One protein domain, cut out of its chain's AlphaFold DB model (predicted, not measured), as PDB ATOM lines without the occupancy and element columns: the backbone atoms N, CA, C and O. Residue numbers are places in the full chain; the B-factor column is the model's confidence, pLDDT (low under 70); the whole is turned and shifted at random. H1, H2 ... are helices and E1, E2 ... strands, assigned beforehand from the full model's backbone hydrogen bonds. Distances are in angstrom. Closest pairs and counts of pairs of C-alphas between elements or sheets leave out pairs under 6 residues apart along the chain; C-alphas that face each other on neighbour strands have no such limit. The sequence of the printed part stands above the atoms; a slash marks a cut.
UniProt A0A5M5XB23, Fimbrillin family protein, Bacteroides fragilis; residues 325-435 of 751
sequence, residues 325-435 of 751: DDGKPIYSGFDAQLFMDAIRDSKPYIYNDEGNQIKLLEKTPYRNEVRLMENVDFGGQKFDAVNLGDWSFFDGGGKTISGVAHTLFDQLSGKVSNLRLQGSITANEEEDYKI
ATOM      1  N   ASP A 325     257.458 224.539 226.008       43.44
ATOM      2  CA  ASP A 325     256.241 224.688 225.201       43.44
ATOM      3  C   ASP A 325     255.207 223.641 225.670       43.44
ATOM      4  O   ASP A 325     254.874 222.683 224.978       43.44
ATOM      5  N   ASP A 326     254.669 223.840 226.883       42.28
ATOM      6  CA  ASP A 326     253.554 223.071 227.479       42.28
ATOM      7  C   ASP A 326     252.215 223.298 226.738       42.28
ATOM      8  O   ASP A 326     251.125 223.171 227.297       42.28
ATOM      9  N   GLY A 327     252.261 223.696 225.468       47.34
ATOM     10  CA  GLY A 327     251.061 223.970 224.705       47.34
ATOM     11  C   GLY A 327     251.326 224.166 223.229       47.34
ATOM     12  O   GLY A 327     251.619 225.289 222.823       47.34
ATOM     13  N   LYS A 328     251.123 223.100 222.435       54.00
ATOM     14  CA  LYS A 328     250.682 223.152 221.024       54.00
ATOM     15  C   LYS A 328     250.579 221.761 220.369       54.00
ATOM     16  O   LYS A 328     251.238 220.831 220.810       54.00
ATOM     17  N   PRO A 329     249.822 221.676 219.260       52.72
ATOM     18  CA  PRO A 329     248.392 221.408 219.203       52.72
ATOM     19  C   PRO A 329     248.088 219.898 219.162       52.72
ATOM     20  O   PRO A 329     248.857 219.107 218.625       52.72
ATOM     21  N   ILE A 330     246.899 219.507 219.629       54.53
ATOM     22  CA  ILE A 330     246.295 218.240 219.199       54.53
ATOM     23  C   ILE A 330     246.068 218.376 217.691       54.53
ATOM     24  O   ILE A 330     245.167 219.098 217.258       54.53
ATOM     25  N   TYR A 331     246.921 217.740 216.896       63.72
ATOM     26  CA  TYR A 331     246.812 217.709 215.444       63.72
ATOM     27  C   TYR A 331     245.490 217.023 215.057       63.72
ATOM     28  O   TYR A 331     245.317 215.813 215.233       63.72
ATOM     29  N   SER A 332     244.512 217.795 214.584       60.81
ATOM     30  CA  SER A 332     243.196 217.278 214.198       60.81
ATOM     31  C   SER A 332     243.313 216.314 213.012       60.81
ATOM     32  O   SER A 332     243.457 216.735 211.870       60.81
ATOM     33  N   GLY A 333     243.169 215.011 213.264       70.00
ATOM     34  CA  GLY A 333     243.326 213.972 212.240       70.00
ATOM     35  C   GLY A 333     244.733 213.374 212.163       70.00
ATOM     36  O   GLY A 333     245.014 212.633 211.224       70.00
ATOM     37  N   PHE A 334     245.607 213.665 213.134       86.62
ATOM     38  CA  PHE A 334     246.813 212.872 213.371       86.62
ATOM     39  C   PHE A 334     246.443 211.431 213.716       86.62
ATOM     40  O   PHE A 334     245.531 211.196 214.508       86.62
ATOM     41  N   ASP A 335     247.174 210.494 213.124       90.00
ATOM     42  CA  ASP A 335     246.985 209.059 213.299       90.00
ATOM     43  C   ASP A 335     248.257 208.474 213.918       90.00
ATOM     44  O   ASP A 335     249.301 208.382 213.257       90.00
ATOM     45  N   ALA A 336     248.160 208.107 215.198       92.25
ATOM     46  CA  ALA A 336     249.277 207.537 215.942       92.25
ATOM     47  C   ALA A 336     249.773 206.221 215.317       92.25
ATOM     48  O   ALA A 336     250.981 205.991 215.286       92.25
ATOM     49  N   GLN A 337     248.885 205.391 214.756       94.25
ATOM     50  CA  GLN A 337     249.285 204.134 214.125       94.25
ATOM     51  C   GLN A 337     250.126 204.387 212.876       94.25
ATOM     52  O   GLN A 337     251.204 203.815 212.740       94.25
ATOM     53  N   LEU A 338     249.675 205.269 211.978       94.81
ATOM     54  CA  LEU A 338     250.432 205.589 210.763       94.81
ATOM     55  C   LEU A 338     251.781 206.246 211.082       94.81
ATOM     56  O   LEU A 338     252.759 206.027 210.365       94.81
ATOM     57  N   PHE A 339     251.842 207.043 212.149       95.44
ATOM     58  CA  PHE A 339     253.090 207.621 212.638       95.44
ATOM     59  C   PHE A 339     254.053 206.537 213.149       95.44
ATOM     60  O   PHE A 339     255.214 206.502 212.737       95.44
ATOM     61  N   MET A 340     253.574 205.608 213.981       96.69
ATOM     62  CA  MET A 340     254.387 204.492 214.481       96.69
ATOM     63  C   MET A 340     254.823 203.537 213.361       96.69
ATOM     64  O   MET A 340     255.979 203.113 213.325       96.69
ATOM     65  N   ASP A 341     253.950 203.260 212.391       96.69
ATOM     66  CA  ASP A 341     254.279 202.482 211.193       96.69
ATOM     67  C   ASP A 341     255.385 203.148 210.360       96.69
ATOM     68  O   ASP A 341     256.248 202.461 209.809       96.69
ATOM     69  N   ALA A 342     255.395 204.483 210.280       96.38
ATOM     70  CA  ALA A 342     256.450 205.223 209.594       96.38
ATOM     71  C   ALA A 342     257.799 205.108 210.320       96.38
ATOM     72  O   ALA A 342     258.827 204.961 209.653       96.38
ATOM     73  N   ILE A 343     257.802 205.096 211.660       96.31
ATOM     74  CA  ILE A 343     259.008 204.820 212.456       96.31
ATOM     75  C   ILE A 343     259.514 203.401 212.188       96.31
ATOM     76  O   ILE A 343     260.681 203.229 211.831       96.31
ATOM     77  N   ARG A 344     258.634 202.394 212.284       94.69
ATOM     78  CA  ARG A 344     258.957 200.985 211.992       94.69
ATOM     79  C   ARG A 344     259.601 200.824 210.616       94.69
ATOM     80  O   ARG A 344     260.618 200.153 210.478       94.69
ATOM     81  N   ASP A 345     259.008 201.446 209.602       93.88
ATOM     82  CA  ASP A 345     259.432 201.312 208.209       93.88
ATOM     83  C   ASP A 345     260.585 202.266 207.825       93.88
ATOM     84  O   ASP A 345     260.998 202.290 206.661       93.88
ATOM     85  N   SER A 346     261.091 203.079 208.762       88.75
ATOM     86  CA  SER A 346     262.089 204.132 208.510       88.75
ATOM     87  C   SER A 346     261.708 205.068 207.351       88.75
ATOM     88  O   SER A 346     262.504 205.304 206.429       88.75
ATOM     89  N   LYS A 347     260.473 205.579 207.374       93.38
ATOM     90  CA  LYS A 347     259.894 206.469 206.357       93.38
ATOM     91  C   LYS A 347     259.627 207.870 206.916       93.38
ATOM     92  O   LYS A 347     259.324 208.012 208.099       93.38
ATOM     93  N   PRO A 348     259.684 208.912 206.068       93.50
ATOM     94  CA  PRO A 348     259.218 210.230 206.469       93.50
ATOM     95  C   PRO A 348     257.705 210.215 206.723       93.50
ATOM     96  O   PRO A 348     256.967 209.446 206.103       93.50
ATOM     97  N   TYR A 349     257.242 211.120 207.582       93.50
ATOM     98  CA  TYR A 349     255.825 211.322 207.881       93.50
ATOM     99  C   TYR A 349     255.507 212.814 207.828       93.50
ATOM    100  O   TYR A 349     256.114 213.620 208.538       93.50
ATOM    101  N   ILE A 350     254.560 213.173 206.964       90.38
ATOM    102  CA  ILE A 350     254.093 214.546 206.769       90.38
ATOM    103  C   ILE A 350     252.626 214.592 207.171       90.38
ATOM    104  O   ILE A 350     251.786 213.927 206.563       90.38
ATOM    105  N   TYR A 351     252.329 215.396 208.183       84.88
ATOM    106  CA  TYR A 351     250.975 215.711 208.599       84.88
ATOM    107  C   TYR A 351     250.447 216.904 207.788       84.88
ATOM    108  O   TYR A 351     251.182 217.854 207.513       84.88
ATOM    109  N   ASN A 352     249.179 216.846 207.378       82.44
ATOM    110  CA  ASN A 352     248.510 217.932 206.661       82.44
ATOM    111  C   ASN A 352     247.513 218.622 207.597       82.44
ATOM    112  O   ASN A 352     246.456 218.062 207.875       82.44
ATOM    113  N   ASP A 353     247.824 219.846 208.012       78.38
ATOM    114  CA  ASP A 353     246.971 220.670 208.867       78.38
ATOM    115  C   ASP A 353     246.239 221.725 208.037       78.38
ATOM    116  O   ASP A 353     246.838 222.717 207.625       78.38
ATOM    117  N   GLU A 354     244.966 221.495 207.710       76.75
ATOM    118  CA  GLU A 354     244.140 222.445 206.937       76.75
ATOM    119  C   GLU A 354     244.805 222.969 205.635       76.75
ATOM    120  O   GLU A 354     244.543 224.079 205.175       76.75
ATOM    121  N   GLY A 355     245.665 222.152 205.011       74.12
ATOM    122  CA  GLY A 355     246.419 222.495 203.796       74.12
ATOM    123  C   GLY A 355     247.888 222.885 204.016       74.12
ATOM    124  O   GLY A 355     248.621 223.007 203.036       74.12
ATOM    125  N   ASN A 356     248.344 223.014 205.265       80.56
ATOM    126  CA  ASN A 356     249.752 223.197 205.618       80.56
ATOM    127  C   ASN A 356     250.440 221.844 205.837       80.56
ATOM    128  O   ASN A 356     249.994 221.033 206.646       80.56
ATOM    129  N   GLN A 357     251.548 221.607 205.137       85.75
ATOM    130  CA  GLN A 357     252.361 220.403 205.308       85.75
ATOM    131  C   GLN A 357     253.375 220.592 206.431       85.75
ATOM    132  O   GLN A 357     254.297 221.396 206.308       85.75
ATOM    133  N   ILE A 358     253.223 219.818 207.503       85.81
ATOM    134  CA  ILE A 358     254.143 219.778 208.637       85.81
ATOM    135  C   ILE A 358     254.883 218.443 208.589       85.81
ATOM    136  O   ILE A 358     254.278 217.374 208.682       85.81
ATOM    137  N   LYS A 359     256.205 218.485 208.418       89.19
ATOM    138  CA  LYS A 359     257.045 217.283 208.454       89.19
ATOM    139  C   LYS A 359     257.279 216.906 209.917       89.19
ATOM    140  O   LYS A 359     257.954 217.648 210.616       89.19
ATOM    141  N   LEU A 360     256.732 215.776 210.365       91.31
ATOM    142  CA  LEU A 360     256.935 215.283 211.734       91.31
ATOM    143  C   LEU A 360     258.088 214.280 211.809       91.31
ATOM    144  O   LEU A 360     258.836 214.302 212.780       91.31
ATOM    145  N   LEU A 361     258.270 213.445 210.778       93.88
ATOM    146  CA  LEU A 361     259.421 212.543 210.664       93.88
ATOM    147  C   LEU A 361     260.209 212.825 209.389       93.88
ATOM    148  O   LEU A 361     259.640 212.908 208.296       93.88
ATOM    149  N   GLU A 362     261.526 212.905 209.525       91.06
ATOM    150  CA  GLU A 362     262.473 213.027 208.423       91.06
ATOM    151  C   GLU A 362     263.347 211.780 208.333       91.06
ATOM    152  O   GLU A 362     263.952 211.372 209.319       91.06
ATOM    153  N   LYS A 363     263.419 211.162 207.150       85.31
ATOM    154  CA  LYS A 363     264.325 210.037 206.903       85.31
ATOM    155  C   LYS A 363     265.725 210.570 206.621       85.31
ATOM    156  O   LYS A 363     265.890 211.381 205.712       85.31
ATOM    157  N   THR A 364     266.721 210.048 207.323       73.25
ATOM    158  CA  THR A 364     268.125 210.312 207.003       73.25
ATOM    159  C   THR A 364     268.479 209.637 205.671       73.25
ATOM    160  O   THR A 364     268.244 208.430 205.520       73.25
ATOM    161  N   PRO A 365     269.049 210.365 204.693       62.75
ATOM    162  CA  PRO A 365     269.471 209.778 203.426       62.75
ATOM    163  C   PRO A 365     270.402 208.579 203.632       62.75
ATOM    164  O   PRO A 365     271.293 208.609 204.480       62.75
ATOM    165  N   TYR A 366     270.173 207.514 202.858       55.03
ATOM    166  CA  TYR A 366     270.990 206.291 202.842       55.03
ATOM    167  C   TYR A 366     271.061 205.511 204.168       55.03
ATOM    168  O   TYR A 366     271.848 204.576 204.287       55.03
ATOM    169  N   ARG A 367     270.219 205.846 205.158       56.84
ATOM    170  CA  ARG A 367     270.128 205.130 206.438       56.84
ATOM    171  C   ARG A 367     268.694 204.698 206.744       56.84
ATOM    172  O   ARG A 367     267.708 205.325 206.341       56.84
ATOM    173  N   ASN A 368     268.571 203.618 207.509       74.25
ATOM    174  CA  ASN A 368     267.316 203.217 208.146       74.25
ATOM    175  C   ASN A 368     267.138 204.006 209.444       74.25
ATOM    176  O   ASN A 368     267.048 203.454 210.531       74.25
ATOM    177  N   GLU A 369     267.178 205.327 209.314       82.69
ATOM    178  CA  GLU A 369     267.087 206.261 210.421       82.69
ATOM    179  C   GLU A 369     266.008 207.290 210.114       82.69
ATOM    180  O   GLU A 369     265.936 207.814 208.997       82.69
ATOM    181  N   VAL A 370     265.173 207.560 211.109       87.88
ATOM    182  CA  VAL A 370     264.199 208.646 211.073       87.88
ATOM    183  C   VAL A 370     264.370 209.536 212.292       87.88
ATOM    184  O   VAL A 370     264.563 209.053 213.409       87.88
ATOM    185  N   ARG A 371     264.281 210.844 212.066       90.81
ATOM    186  CA  ARG A 371     264.345 211.868 213.099       90.81
ATOM    187  C   ARG A 371     262.983 212.521 213.300       90.81
ATOM    188  O   ARG A 371     262.320 212.885 212.328       90.81
ATOM    189  N   LEU A 372     262.597 212.698 214.558       90.50
ATOM    190  CA  LEU A 372     261.462 213.510 214.973       90.50
ATOM    191  C   LEU A 372     261.811 214.993 214.846       90.50
ATOM    192  O   LEU A 372     262.786 215.473 215.426       90.50
ATOM    193  N   MET A 373     261.016 215.710 214.060       90.06
ATOM    194  CA  MET A 373     261.282 217.106 213.713       90.06
ATOM    195  C   MET A 373     260.540 218.089 214.619       90.06
ATOM    196  O   MET A 373     261.029 219.189 214.861       90.06
ATOM    197  N   GLU A 374     259.394 217.680 215.160       87.88
ATOM    198  CA  GLU A 374     258.510 218.512 215.977       87.88
ATOM    199  C   GLU A 374     257.976 217.734 217.179       87.88
ATOM    200  O   GLU A 374     257.961 216.503 217.181       87.88
ATOM    201  N   ASN A 375     257.507 218.454 218.200       87.62
ATOM    202  CA  ASN A 375     256.781 217.835 219.306       87.62
ATOM    203  C   ASN A 375     255.457 217.242 218.796       87.62
ATOM    204  O   ASN A 375     254.759 217.848 217.972       87.62
ATOM    205  N   VAL A 376     255.110 216.058 219.298       88.44
ATOM    206  CA  VAL A 376     253.894 215.334 218.910       88.44
ATOM    207  C   VAL A 376     253.100 214.956 220.153       88.44
ATOM    208  O   VAL A 376     253.653 214.459 221.129       88.44
ATOM    209  N   ASP A 377     251.790 215.183 220.116       88.88
ATOM    210  CA  ASP A 377     250.850 214.706 221.130       88.88
ATOM    211  C   ASP A 377     249.977 213.605 220.528       88.88
ATOM    212  O   ASP A 377     249.247 213.825 219.560       88.88
ATOM    213  N   PHE A 378     250.061 212.406 221.099       90.25
ATOM    214  CA  PHE A 378     249.229 211.276 220.700       90.25
ATOM    215  C   PHE A 378     247.783 211.433 221.175       90.25
ATOM    216  O   PHE A 378     246.915 210.692 220.720       90.25
ATOM    217  N   GLY A 379     247.489 212.363 222.089       87.00
ATOM    218  CA  GLY A 379     246.141 212.639 222.582       87.00
ATOM    219  C   GLY A 379     245.479 211.439 223.265       87.00
ATOM    220  O   GLY A 379     244.252 211.353 223.300       87.00
ATOM    221  N   GLY A 380     246.270 210.474 223.749       86.69
ATOM    222  CA  GLY A 380     245.775 209.209 224.292       86.69
ATOM    223  C   GLY A 380     245.146 208.276 223.252       86.69
ATOM    224  O   GLY A 380     244.377 207.390 223.627       86.69
ATOM    225  N   GLN A 381     245.422 208.471 221.956       88.25
ATOM    226  CA  GLN A 381     244.951 207.574 220.900       88.25
ATOM    227  C   GLN A 381     245.428 206.134 221.136       88.25
ATOM    228  O   GLN A 381     246.554 205.897 221.582       88.25
ATOM    229  N   LYS A 382     244.569 205.168 220.795       86.88
ATOM    230  CA  LYS A 382     244.945 203.752 220.758       86.88
ATOM    231  C   LYS A 382     245.715 203.456 219.474       86.88
ATOM    232  O   LYS A 382     245.287 203.871 218.400       86.88
ATOM    233  N   PHE A 383     246.801 202.708 219.596       90.38
ATOM    234  CA  PHE A 383     247.588 202.176 218.486       90.38
ATOM    235  C   PHE A 383     248.243 200.862 218.928       90.38
ATOM    236  O   PHE A 383     248.413 200.612 220.126       90.38
ATOM    237  N   ASP A 384     248.595 200.033 217.957       90.50
ATOM    238  CA  ASP A 384     249.384 198.830 218.147       90.50
ATOM    239  C   ASP A 384     250.867 199.203 218.194       90.50
ATOM    240  O   ASP A 384     251.386 199.917 217.327       90.50
ATOM    241  N   ALA A 385     251.554 198.704 219.219       92.19
ATOM    242  CA  ALA A 385     252.994 198.838 219.337       92.19
ATOM    243  C   ALA A 385     253.689 198.212 218.115       92.19
ATOM    244  O   ALA A 385     253.223 197.230 217.536       92.19
ATOM    245  N   VAL A 386     254.823 198.783 217.711       95.44
ATOM    246  CA  VAL A 386     255.567 198.327 216.526       95.44
ATOM    247  C   VAL A 386     256.920 197.736 216.909       95.44
ATOM    248  O   VAL A 386     257.440 197.994 217.989       95.44
ATOM    249  N   ASN A 387     257.535 196.955 216.026       95.50
ATOM    250  CA  ASN A 387     258.885 196.437 216.259       95.50
ATOM    251  C   ASN A 387     259.929 197.329 215.588       95.50
ATOM    252  O   ASN A 387     259.883 197.519 214.374       95.50
ATOM    253  N   LEU A 388     260.897 197.831 216.353       95.62
ATOM    254  CA  LEU A 388     262.048 198.546 215.806       95.62
ATOM    255  C   LEU A 388     263.193 197.552 215.581       95.62
ATOM    256  O   LEU A 388     263.841 197.124 216.536       95.62
ATOM    257  N   GLY A 389     263.426 197.166 214.324       87.25
ATOM    258  CA  GLY A 389     264.419 196.144 213.969       87.25
ATOM    259  C   GLY A 389     265.877 196.572 214.191       87.25
ATOM    260  O   GLY A 389     266.167 197.760 214.297       87.25
ATOM    261  N   ASP A 390     266.792 195.599 214.196       80.62
ATOM    262  CA  ASP A 390     268.219 195.719 214.569       80.62
ATOM    263  C   ASP A 390     268.981 196.868 213.879       80.62
ATOM    264  O   ASP A 390     269.871 197.479 214.464       80.62
ATOM    265  N   TRP A 391     268.608 197.196 212.640       77.19
ATOM    266  CA  TRP A 391     269.250 198.238 211.826       77.19
ATOM    267  C   TRP A 391     268.425 199.519 211.701       77.19
ATOM    268  O   TRP A 391     268.721 200.349 210.845       77.19
ATOM    269  N   SER A 392     267.369 199.661 212.501       81.06
ATOM    270  CA  SER A 392     266.486 200.829 212.483       81.06
ATOM    271  C   SER A 392     266.828 201.786 213.623       81.06
ATOM    272  O   SER A 392     267.017 201.377 214.769       81.06
ATOM    273  N   PHE A 393     266.899 203.073 213.311       87.00
ATOM    274  CA  PHE A 393     267.280 204.127 214.242       87.00
ATOM    275  C   PHE A 393     266.151 205.152 214.332       87.00
ATOM    276  O   PHE A 393     265.695 205.681 213.318       87.00
ATOM    277  N   PHE A 394     265.707 205.444 215.547       95.00
ATOM    278  CA  PHE A 394     264.756 206.509 215.817       95.00
ATOM    279  C   PHE A 394     265.409 207.573 216.696       95.00
ATOM    280  O   PHE A 394     265.680 207.355 217.877       95.00
ATOM    281  N   ASP A 395     265.667 208.734 216.105       91.12
ATOM    282  CA  ASP A 395     266.171 209.900 216.817       91.12
ATOM    283  C   ASP A 395     265.000 210.826 217.165       91.12
ATOM    284  O   ASP A 395     264.384 211.430 216.293       91.12
ATOM    285  N   GLY A 396     264.697 210.973 218.448       86.31
ATOM    286  CA  GLY A 396     263.706 211.916 218.950       86.31
ATOM    287  C   GLY A 396     264.095 213.379 218.730       86.31
ATOM    288  O   GLY A 396     263.260 214.249 218.938       86.31
ATOM    289  N   GLY A 397     265.333 213.684 218.316       83.62
ATOM    290  CA  GLY A 397     265.748 215.040 217.941       83.62
ATOM    291  C   GLY A 397     265.704 216.059 219.089       83.62
ATOM    292  O   GLY A 397     265.668 217.261 218.833       83.62
ATOM    293  N   GLY A 398     265.668 215.597 220.343       82.62
ATOM    294  CA  GLY A 398     265.426 216.423 221.530       82.62
ATOM    295  C   GLY A 398     263.959 216.828 221.713       82.62
ATOM    296  O   GLY A 398     263.662 217.692 222.531       82.62
ATOM    297  N   LYS A 399     263.038 216.236 220.945       86.50
ATOM    298  CA  LYS A 399     261.605 216.542 220.951       86.50
ATOM    299  C   LYS A 399     260.826 215.609 221.870       86.50
ATOM    300  O   LYS A 399     261.315 214.578 222.342       86.50
ATOM    301  N   THR A 400     259.584 216.002 222.120       90.38
ATOM    302  CA  THR A 400     258.661 215.316 223.020       90.38
ATOM    303  C   THR A 400     257.600 214.553 222.241       90.38
ATOM    304  O   THR A 400     256.948 215.118 221.362       90.38
ATOM    305  N   ILE A 401     257.375 213.294 222.623       92.69
ATOM    306  CA  ILE A 401     256.123 212.585 222.354       92.69
ATOM    307  C   ILE A 401     255.309 212.579 223.649       92.69
ATOM    308  O   ILE A 401     255.723 212.009 224.662       92.69
ATOM    309  N   SER A 402     254.161 213.246 223.614       91.88
ATOM    310  CA  SER A 402     253.227 213.388 224.730       91.88
ATOM    311  C   SER A 402     251.934 212.604 224.490       91.88
ATOM    312  O   SER A 402     251.723 212.050 223.409       91.88
ATOM    313  N   GLY A 403     251.095 212.481 225.521       88.81
ATOM    314  CA  GLY A 403     249.824 211.757 225.427       88.81
ATOM    315  C   GLY A 403     249.978 210.257 225.149       88.81
ATOM    316  O   GLY A 403     249.043 209.636 224.644       88.81
ATOM    317  N   VAL A 404     251.140 209.668 225.458       90.88
ATOM    318  CA  VAL A 404     251.412 208.243 225.228       90.88
ATOM    319  C   VAL A 404     250.583 207.401 226.202       90.88
ATOM    320  O   VAL A 404     250.845 207.395 227.404       90.88
ATOM    321  N   ALA A 405     249.575 206.700 225.681       89.81
ATOM    322  CA  ALA A 405     248.693 205.818 226.457       89.81
ATOM    323  C   ALA A 405     248.944 204.319 226.215       89.81
ATOM    324  O   ALA A 405     248.403 203.476 226.929       89.81
ATOM    325  N   HIS A 406     249.795 203.989 225.242       90.00
ATOM    326  CA  HIS A 406     250.186 202.629 224.873       90.00
ATOM    327  C   HIS A 406     251.700 202.558 224.668       90.00
ATOM    328  O   HIS A 406     252.340 203.569 224.387       90.00
ATOM    329  N   THR A 407     252.281 201.370 224.828       93.94
ATOM    330  CA  THR A 407     253.711 201.145 224.596       93.94
ATOM    331  C   THR A 407     254.074 201.445 223.142       93.94
ATOM    332  O   THR A 407     253.380 200.988 222.239       93.94
ATOM    333  N   LEU A 408     255.164 202.185 222.905       96.44
ATOM    334  CA  LEU A 408     255.604 202.511 221.543       96.44
ATOM    335  C   LEU A 408     256.121 201.275 220.793       96.44
ATOM    336  O   LEU A 408     255.715 201.027 219.655       96.44
ATOM    337  N   PHE A 409     256.995 200.495 221.434       97.06
ATOM    338  CA  PHE A 409     257.647 199.346 220.812       97.06
ATOM    339  C   PHE A 409     257.342 198.023 221.521       97.06
ATOM    340  O   PHE A 409     257.581 197.877 222.719       97.06
ATOM    341  N   ASP A 410     256.875 197.013 220.791       94.00
ATOM    342  CA  ASP A 410     256.779 195.663 221.364       94.00
ATOM    343  C   ASP A 410     258.191 195.108 221.577       94.00
ATOM    344  O   ASP A 410     258.575 194.774 222.700       94.00
ATOM    345  N   GLN A 411     259.003 195.130 220.519       94.31
ATOM    346  CA  GLN A 411     260.423 194.815 220.566       94.31
ATOM    347  C   GLN A 411     261.265 195.963 220.000       94.31
ATOM    348  O   GLN A 411     261.076 196.399 218.862       94.31
ATOM    349  N   LEU A 412     262.232 196.426 220.792       97.12
ATOM    350  CA  LEU A 412     263.233 197.417 220.403       97.12
ATOM    351  C   LEU A 412     264.592 196.728 220.262       97.12
ATOM    352  O   LEU A 412     265.301 196.543 221.250       97.12
ATOM    353  N   SER A 413     264.969 196.371 219.039       92.44
ATOM    354  CA  SER A 413     266.294 195.813 218.738       92.44
ATOM    355  C   SER A 413     267.253 196.822 218.102       92.44
ATOM    356  O   SER A 413     268.465 196.652 218.186       92.44
ATOM    357  N   GLY A 414     266.718 197.879 217.487       87.44
ATOM    358  CA  GLY A 414     267.489 198.982 216.915       87.44
ATOM    359  C   GLY A 414     267.992 199.995 217.951       87.44
ATOM    360  O   GLY A 414     268.323 199.652 219.087       87.44
ATOM    361  N   LYS A 415     268.041 201.279 217.580       92.00
ATOM    362  CA  LYS A 415     268.423 202.366 218.499       92.00
ATOM    363  C   LYS A 415     267.323 203.412 218.625       92.00
ATOM    364  O   LYS A 415     266.820 203.890 217.614       92.00
ATOM    365  N   VAL A 416     267.035 203.831 219.854       96.88
ATOM    366  CA  VAL A 416     266.254 205.039 220.150       96.88
ATOM    367  C   VAL A 416     267.145 206.045 220.870       96.88
ATOM    368  O   VAL A 416     267.860 205.672 221.801       96.88
ATOM    369  N   SER A 417     267.118 207.315 220.464       91.75
ATOM    370  CA  SER A 417     267.863 208.355 221.180       91.75
ATOM    371  C   SER A 417     267.206 209.725 221.213       91.75
ATOM    372  O   SER A 417     266.381 210.014 220.362       91.75
ATOM    373  N   ASN A 418     267.610 210.576 222.159       86.75
ATOM    374  CA  ASN A 418     267.241 212.001 222.248       86.75
ATOM    375  C   ASN A 418     265.729 212.249 222.262       86.75
ATOM    376  O   ASN A 418     265.217 213.078 221.512       86.75
ATOM    377  N   LEU A 419     265.004 211.509 223.089       93.62
ATOM    378  CA  LEU A 419     263.547 211.531 223.104       93.62
ATOM    379  C   LEU A 419     263.037 211.883 224.495       93.62
ATOM    380  O   LEU A 419     263.460 211.274 225.477       93.62
ATOM    381  N   ARG A 420     262.084 212.812 224.583       93.88
ATOM    382  CA  ARG A 420     261.264 212.968 225.786       93.88
ATOM    383  C   ARG A 420     259.934 212.262 225.611       93.88
ATOM    384  O   ARG A 420     259.267 212.422 224.593       93.88
ATOM    385  N   LEU A 421     259.540 211.509 226.629       94.19
ATOM    386  CA  LEU A 421     258.244 210.853 226.702       94.19
ATOM    387  C   LEU A 421     257.428 211.424 227.857       94.19
ATOM    388  O   LEU A 421     257.895 211.515 228.996       94.19
ATOM    389  N   GLN A 422     256.182 211.759 227.547       92.12
ATOM    390  CA  GLN A 422     255.147 212.095 228.515       92.12
ATOM    391  C   GLN A 422     253.945 211.195 228.249       92.12
ATOM    392  O   GLN A 422     253.387 211.171 227.151       92.12
ATOM    393  N   GLY A 423     253.542 210.418 229.246       88.75
ATOM    394  CA  GLY A 423     252.518 209.411 229.028       88.75
ATOM    395  C   GLY A 423     251.986 208.795 230.302       88.75
ATOM    396  O   GLY A 423     252.612 208.850 231.360       88.75
ATOM    397  N   SER A 424     250.812 208.196 230.173       91.75
ATOM    398  CA  SER A 424     250.167 207.434 231.228       91.75
ATOM    399  C   SER A 424     249.576 206.174 230.623       91.75
ATOM    400  O   SER A 424     248.582 206.250 229.905       91.75
ATOM    401  N   ILE A 425     250.163 205.021 230.932       88.19
ATOM    402  CA  ILE A 425     249.640 203.720 230.508       88.19
ATOM    403  C   ILE A 425     248.862 203.106 231.669       88.19
ATOM    404  O   ILE A 425     249.378 203.000 232.783       88.19
ATOM    405  N   THR A 426     247.639 202.656 231.393       88.75
ATOM    406  CA  THR A 426     246.810 201.906 232.339       88.75
ATOM    407  C   THR A 426     246.414 200.578 231.701       88.75
ATOM    408  O   THR A 426     245.621 200.563 230.766       88.75
ATOM    409  N   ALA A 427     246.961 199.471 232.203       85.38
ATOM    410  CA  ALA A 427     246.691 198.116 231.723       85.38
ATOM    411  C   ALA A 427     245.884 197.341 232.773       85.38
ATOM    412  O   ALA A 427     246.445 196.762 233.707       85.38
ATOM    413  N   ASN A 428     244.557 197.364 232.633       80.62
ATOM    414  CA  ASN A 428     243.615 196.861 233.640       80.62
ATOM    415  C   ASN A 428     242.593 195.857 233.085       80.62
ATOM    416  O   ASN A 428     241.843 195.261 233.869       80.62
ATOM    417  N   GLU A 429     242.559 195.652 231.767       71.06
ATOM    418  CA  GLU A 429     241.595 194.789 231.088       71.06
ATOM    419  C   GLU A 429     242.229 193.478 230.596       71.06
ATOM    420  O   GLU A 429     243.445 193.325 230.488       71.06
ATOM    421  N   GLU A 430     241.393 192.475 230.314       66.50
ATOM    422  CA  GLU A 430     241.862 191.166 229.839       66.50
ATOM    423  C   GLU A 430     242.483 191.233 228.431       66.50
ATOM    424  O   GLU A 430     243.358 190.429 228.104       66.50
ATOM    425  N   GLU A 431     242.078 192.205 227.610       65.56
ATOM    426  CA  GLU A 431     242.658 192.441 226.282       65.56
ATOM    427  C   GLU A 431     244.094 192.973 226.365       65.56
ATOM    428  O   GLU A 431     244.948 192.482 225.627       65.56
ATOM    429  N   ASP A 432     244.395 193.852 227.328       67.31
ATOM    430  CA  ASP A 432     245.742 194.404 227.551       67.31
ATOM    431  C   ASP A 432     246.776 193.308 227.844       67.31
ATOM    432  O   ASP A 432     247.964 193.441 227.538       67.31
ATOM    433  N   TYR A 433     246.310 192.197 228.419       61.62
ATOM    434  CA  TYR A 433     247.130 191.034 228.726       61.62
ATOM    435  C   TYR A 433     247.595 190.306 227.471       61.62
ATOM    436  O   TYR A 433     248.769 189.971 227.372       61.62
ATOM    437  N   LYS A 434     246.723 190.093 226.480       63.41
ATOM    438  CA  LYS A 434     247.101 189.367 225.252       63.41
ATOM    439  C   LYS A 434     248.239 190.055 224.503       63.41
ATOM    440  O   LYS A 434     249.090 189.373 223.946       63.41
ATOM    441  N   ILE A 435     248.250 191.384 224.532       65.81
ATOM    442  CA  ILE A 435     249.245 192.215 223.850       65.81
ATOM    443  C   ILE A 435     250.571 192.228 224.635       65.81
ATOM    444  O   ILE A 435     251.620 192.500 224.074       65.81
TER     445      ILE A 435
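Overview. This is residues 325 to 435 of the 751 residues of the protein "Fimbrillin family protein" of Bacteroides fragilis (UniProt A0A5M5XB23). A strongly curled sheet of five strands and a small sheet, E4 with E6, form two sides of an open barrel, and helix H1 packs in the gap between E4 and the E1 to E3 end of the large sheet. E7 runs out from this body, and the short helix H2 follows at its far end. The printed part has 111 residues, with elements in the order H1 E1 E2 E3 E4 E5 E6 E7 H2. The large sheet is mixed, in the order E1 E2 E3 E5 E7, and the small one is parallel; the class is mixed, helices and strands. The whole is compact, with a radius of gyration of the C-alphas of 13.9 A and spans of 41 by 34 by 22 A.

Arrangement. H1, residues 336 to 344, is on the sheet of E1, residues 349 to 353, E2, 356 to 363, E3, 369 to 372, E5, 393 to 404, and E7, 415 to 427. The closest C-alphas of H1 and E1 are those of Ala 342 and Tyr 349, 6.4 A apart. E1, E2 and E3 form a meander, each strand the antiparallel neighbour of the one before, with hairpins E1 and E2, E2 and E3. N 351 and O 358 are 2.8 A apart, and N 362 and O 371 2.9 A, within hydrogen-bond range. E3 and E5 are parallel, with N 372 and O 395 at 2.8 A. E5 and E7 are parallel, with N 396 and O 417 at 2.7 A. E4, residues 386 to 388, and E6, residues 409 to 412, are parallel at 6 degrees, with N 388 and O 411 at 2.9 A. The closest C-alphas of H1 and E4 are those of Arg 344 and Leu 388, 5.5 A apart. H2, residues 430 to 435, is not on the large sheet and is apart from H1. In H1 every O i to N i+4 pair is within hydrogen-bond range; in H2 0 of 2 are, beside 2 of 3 O i to N i+3 pairs.

Along the chain. H1 begins at C-alpha 336 (249.277, 207.537, 215.942) and is 12.3 A long. E2, 19.7 A, bends by 60 degrees at residue 360. E5, also 19.7 A, bends by 99 degrees at residue 398. E7, 25.8 A, bends by 107 degrees at residue 418 and ends at C-alpha 427 (246.691, 198.116, 231.723). H2 ends at C-alpha 435 (249.245, 192.215, 223.850).

Size, cuts and confidence. The two C-alphas farthest apart, those of Pro 365 and Glu 430, are 42.5 A apart. The printed part has no cut. The link from E3 to E4, 13 residues, is long; within it residues 376 to 377 pair in parallel with 401 to 402 of E5. Mean pLDDT of the printed part is 84.2, and residues 325 to 332, 365 to 367 and 430 to 435 are under 70.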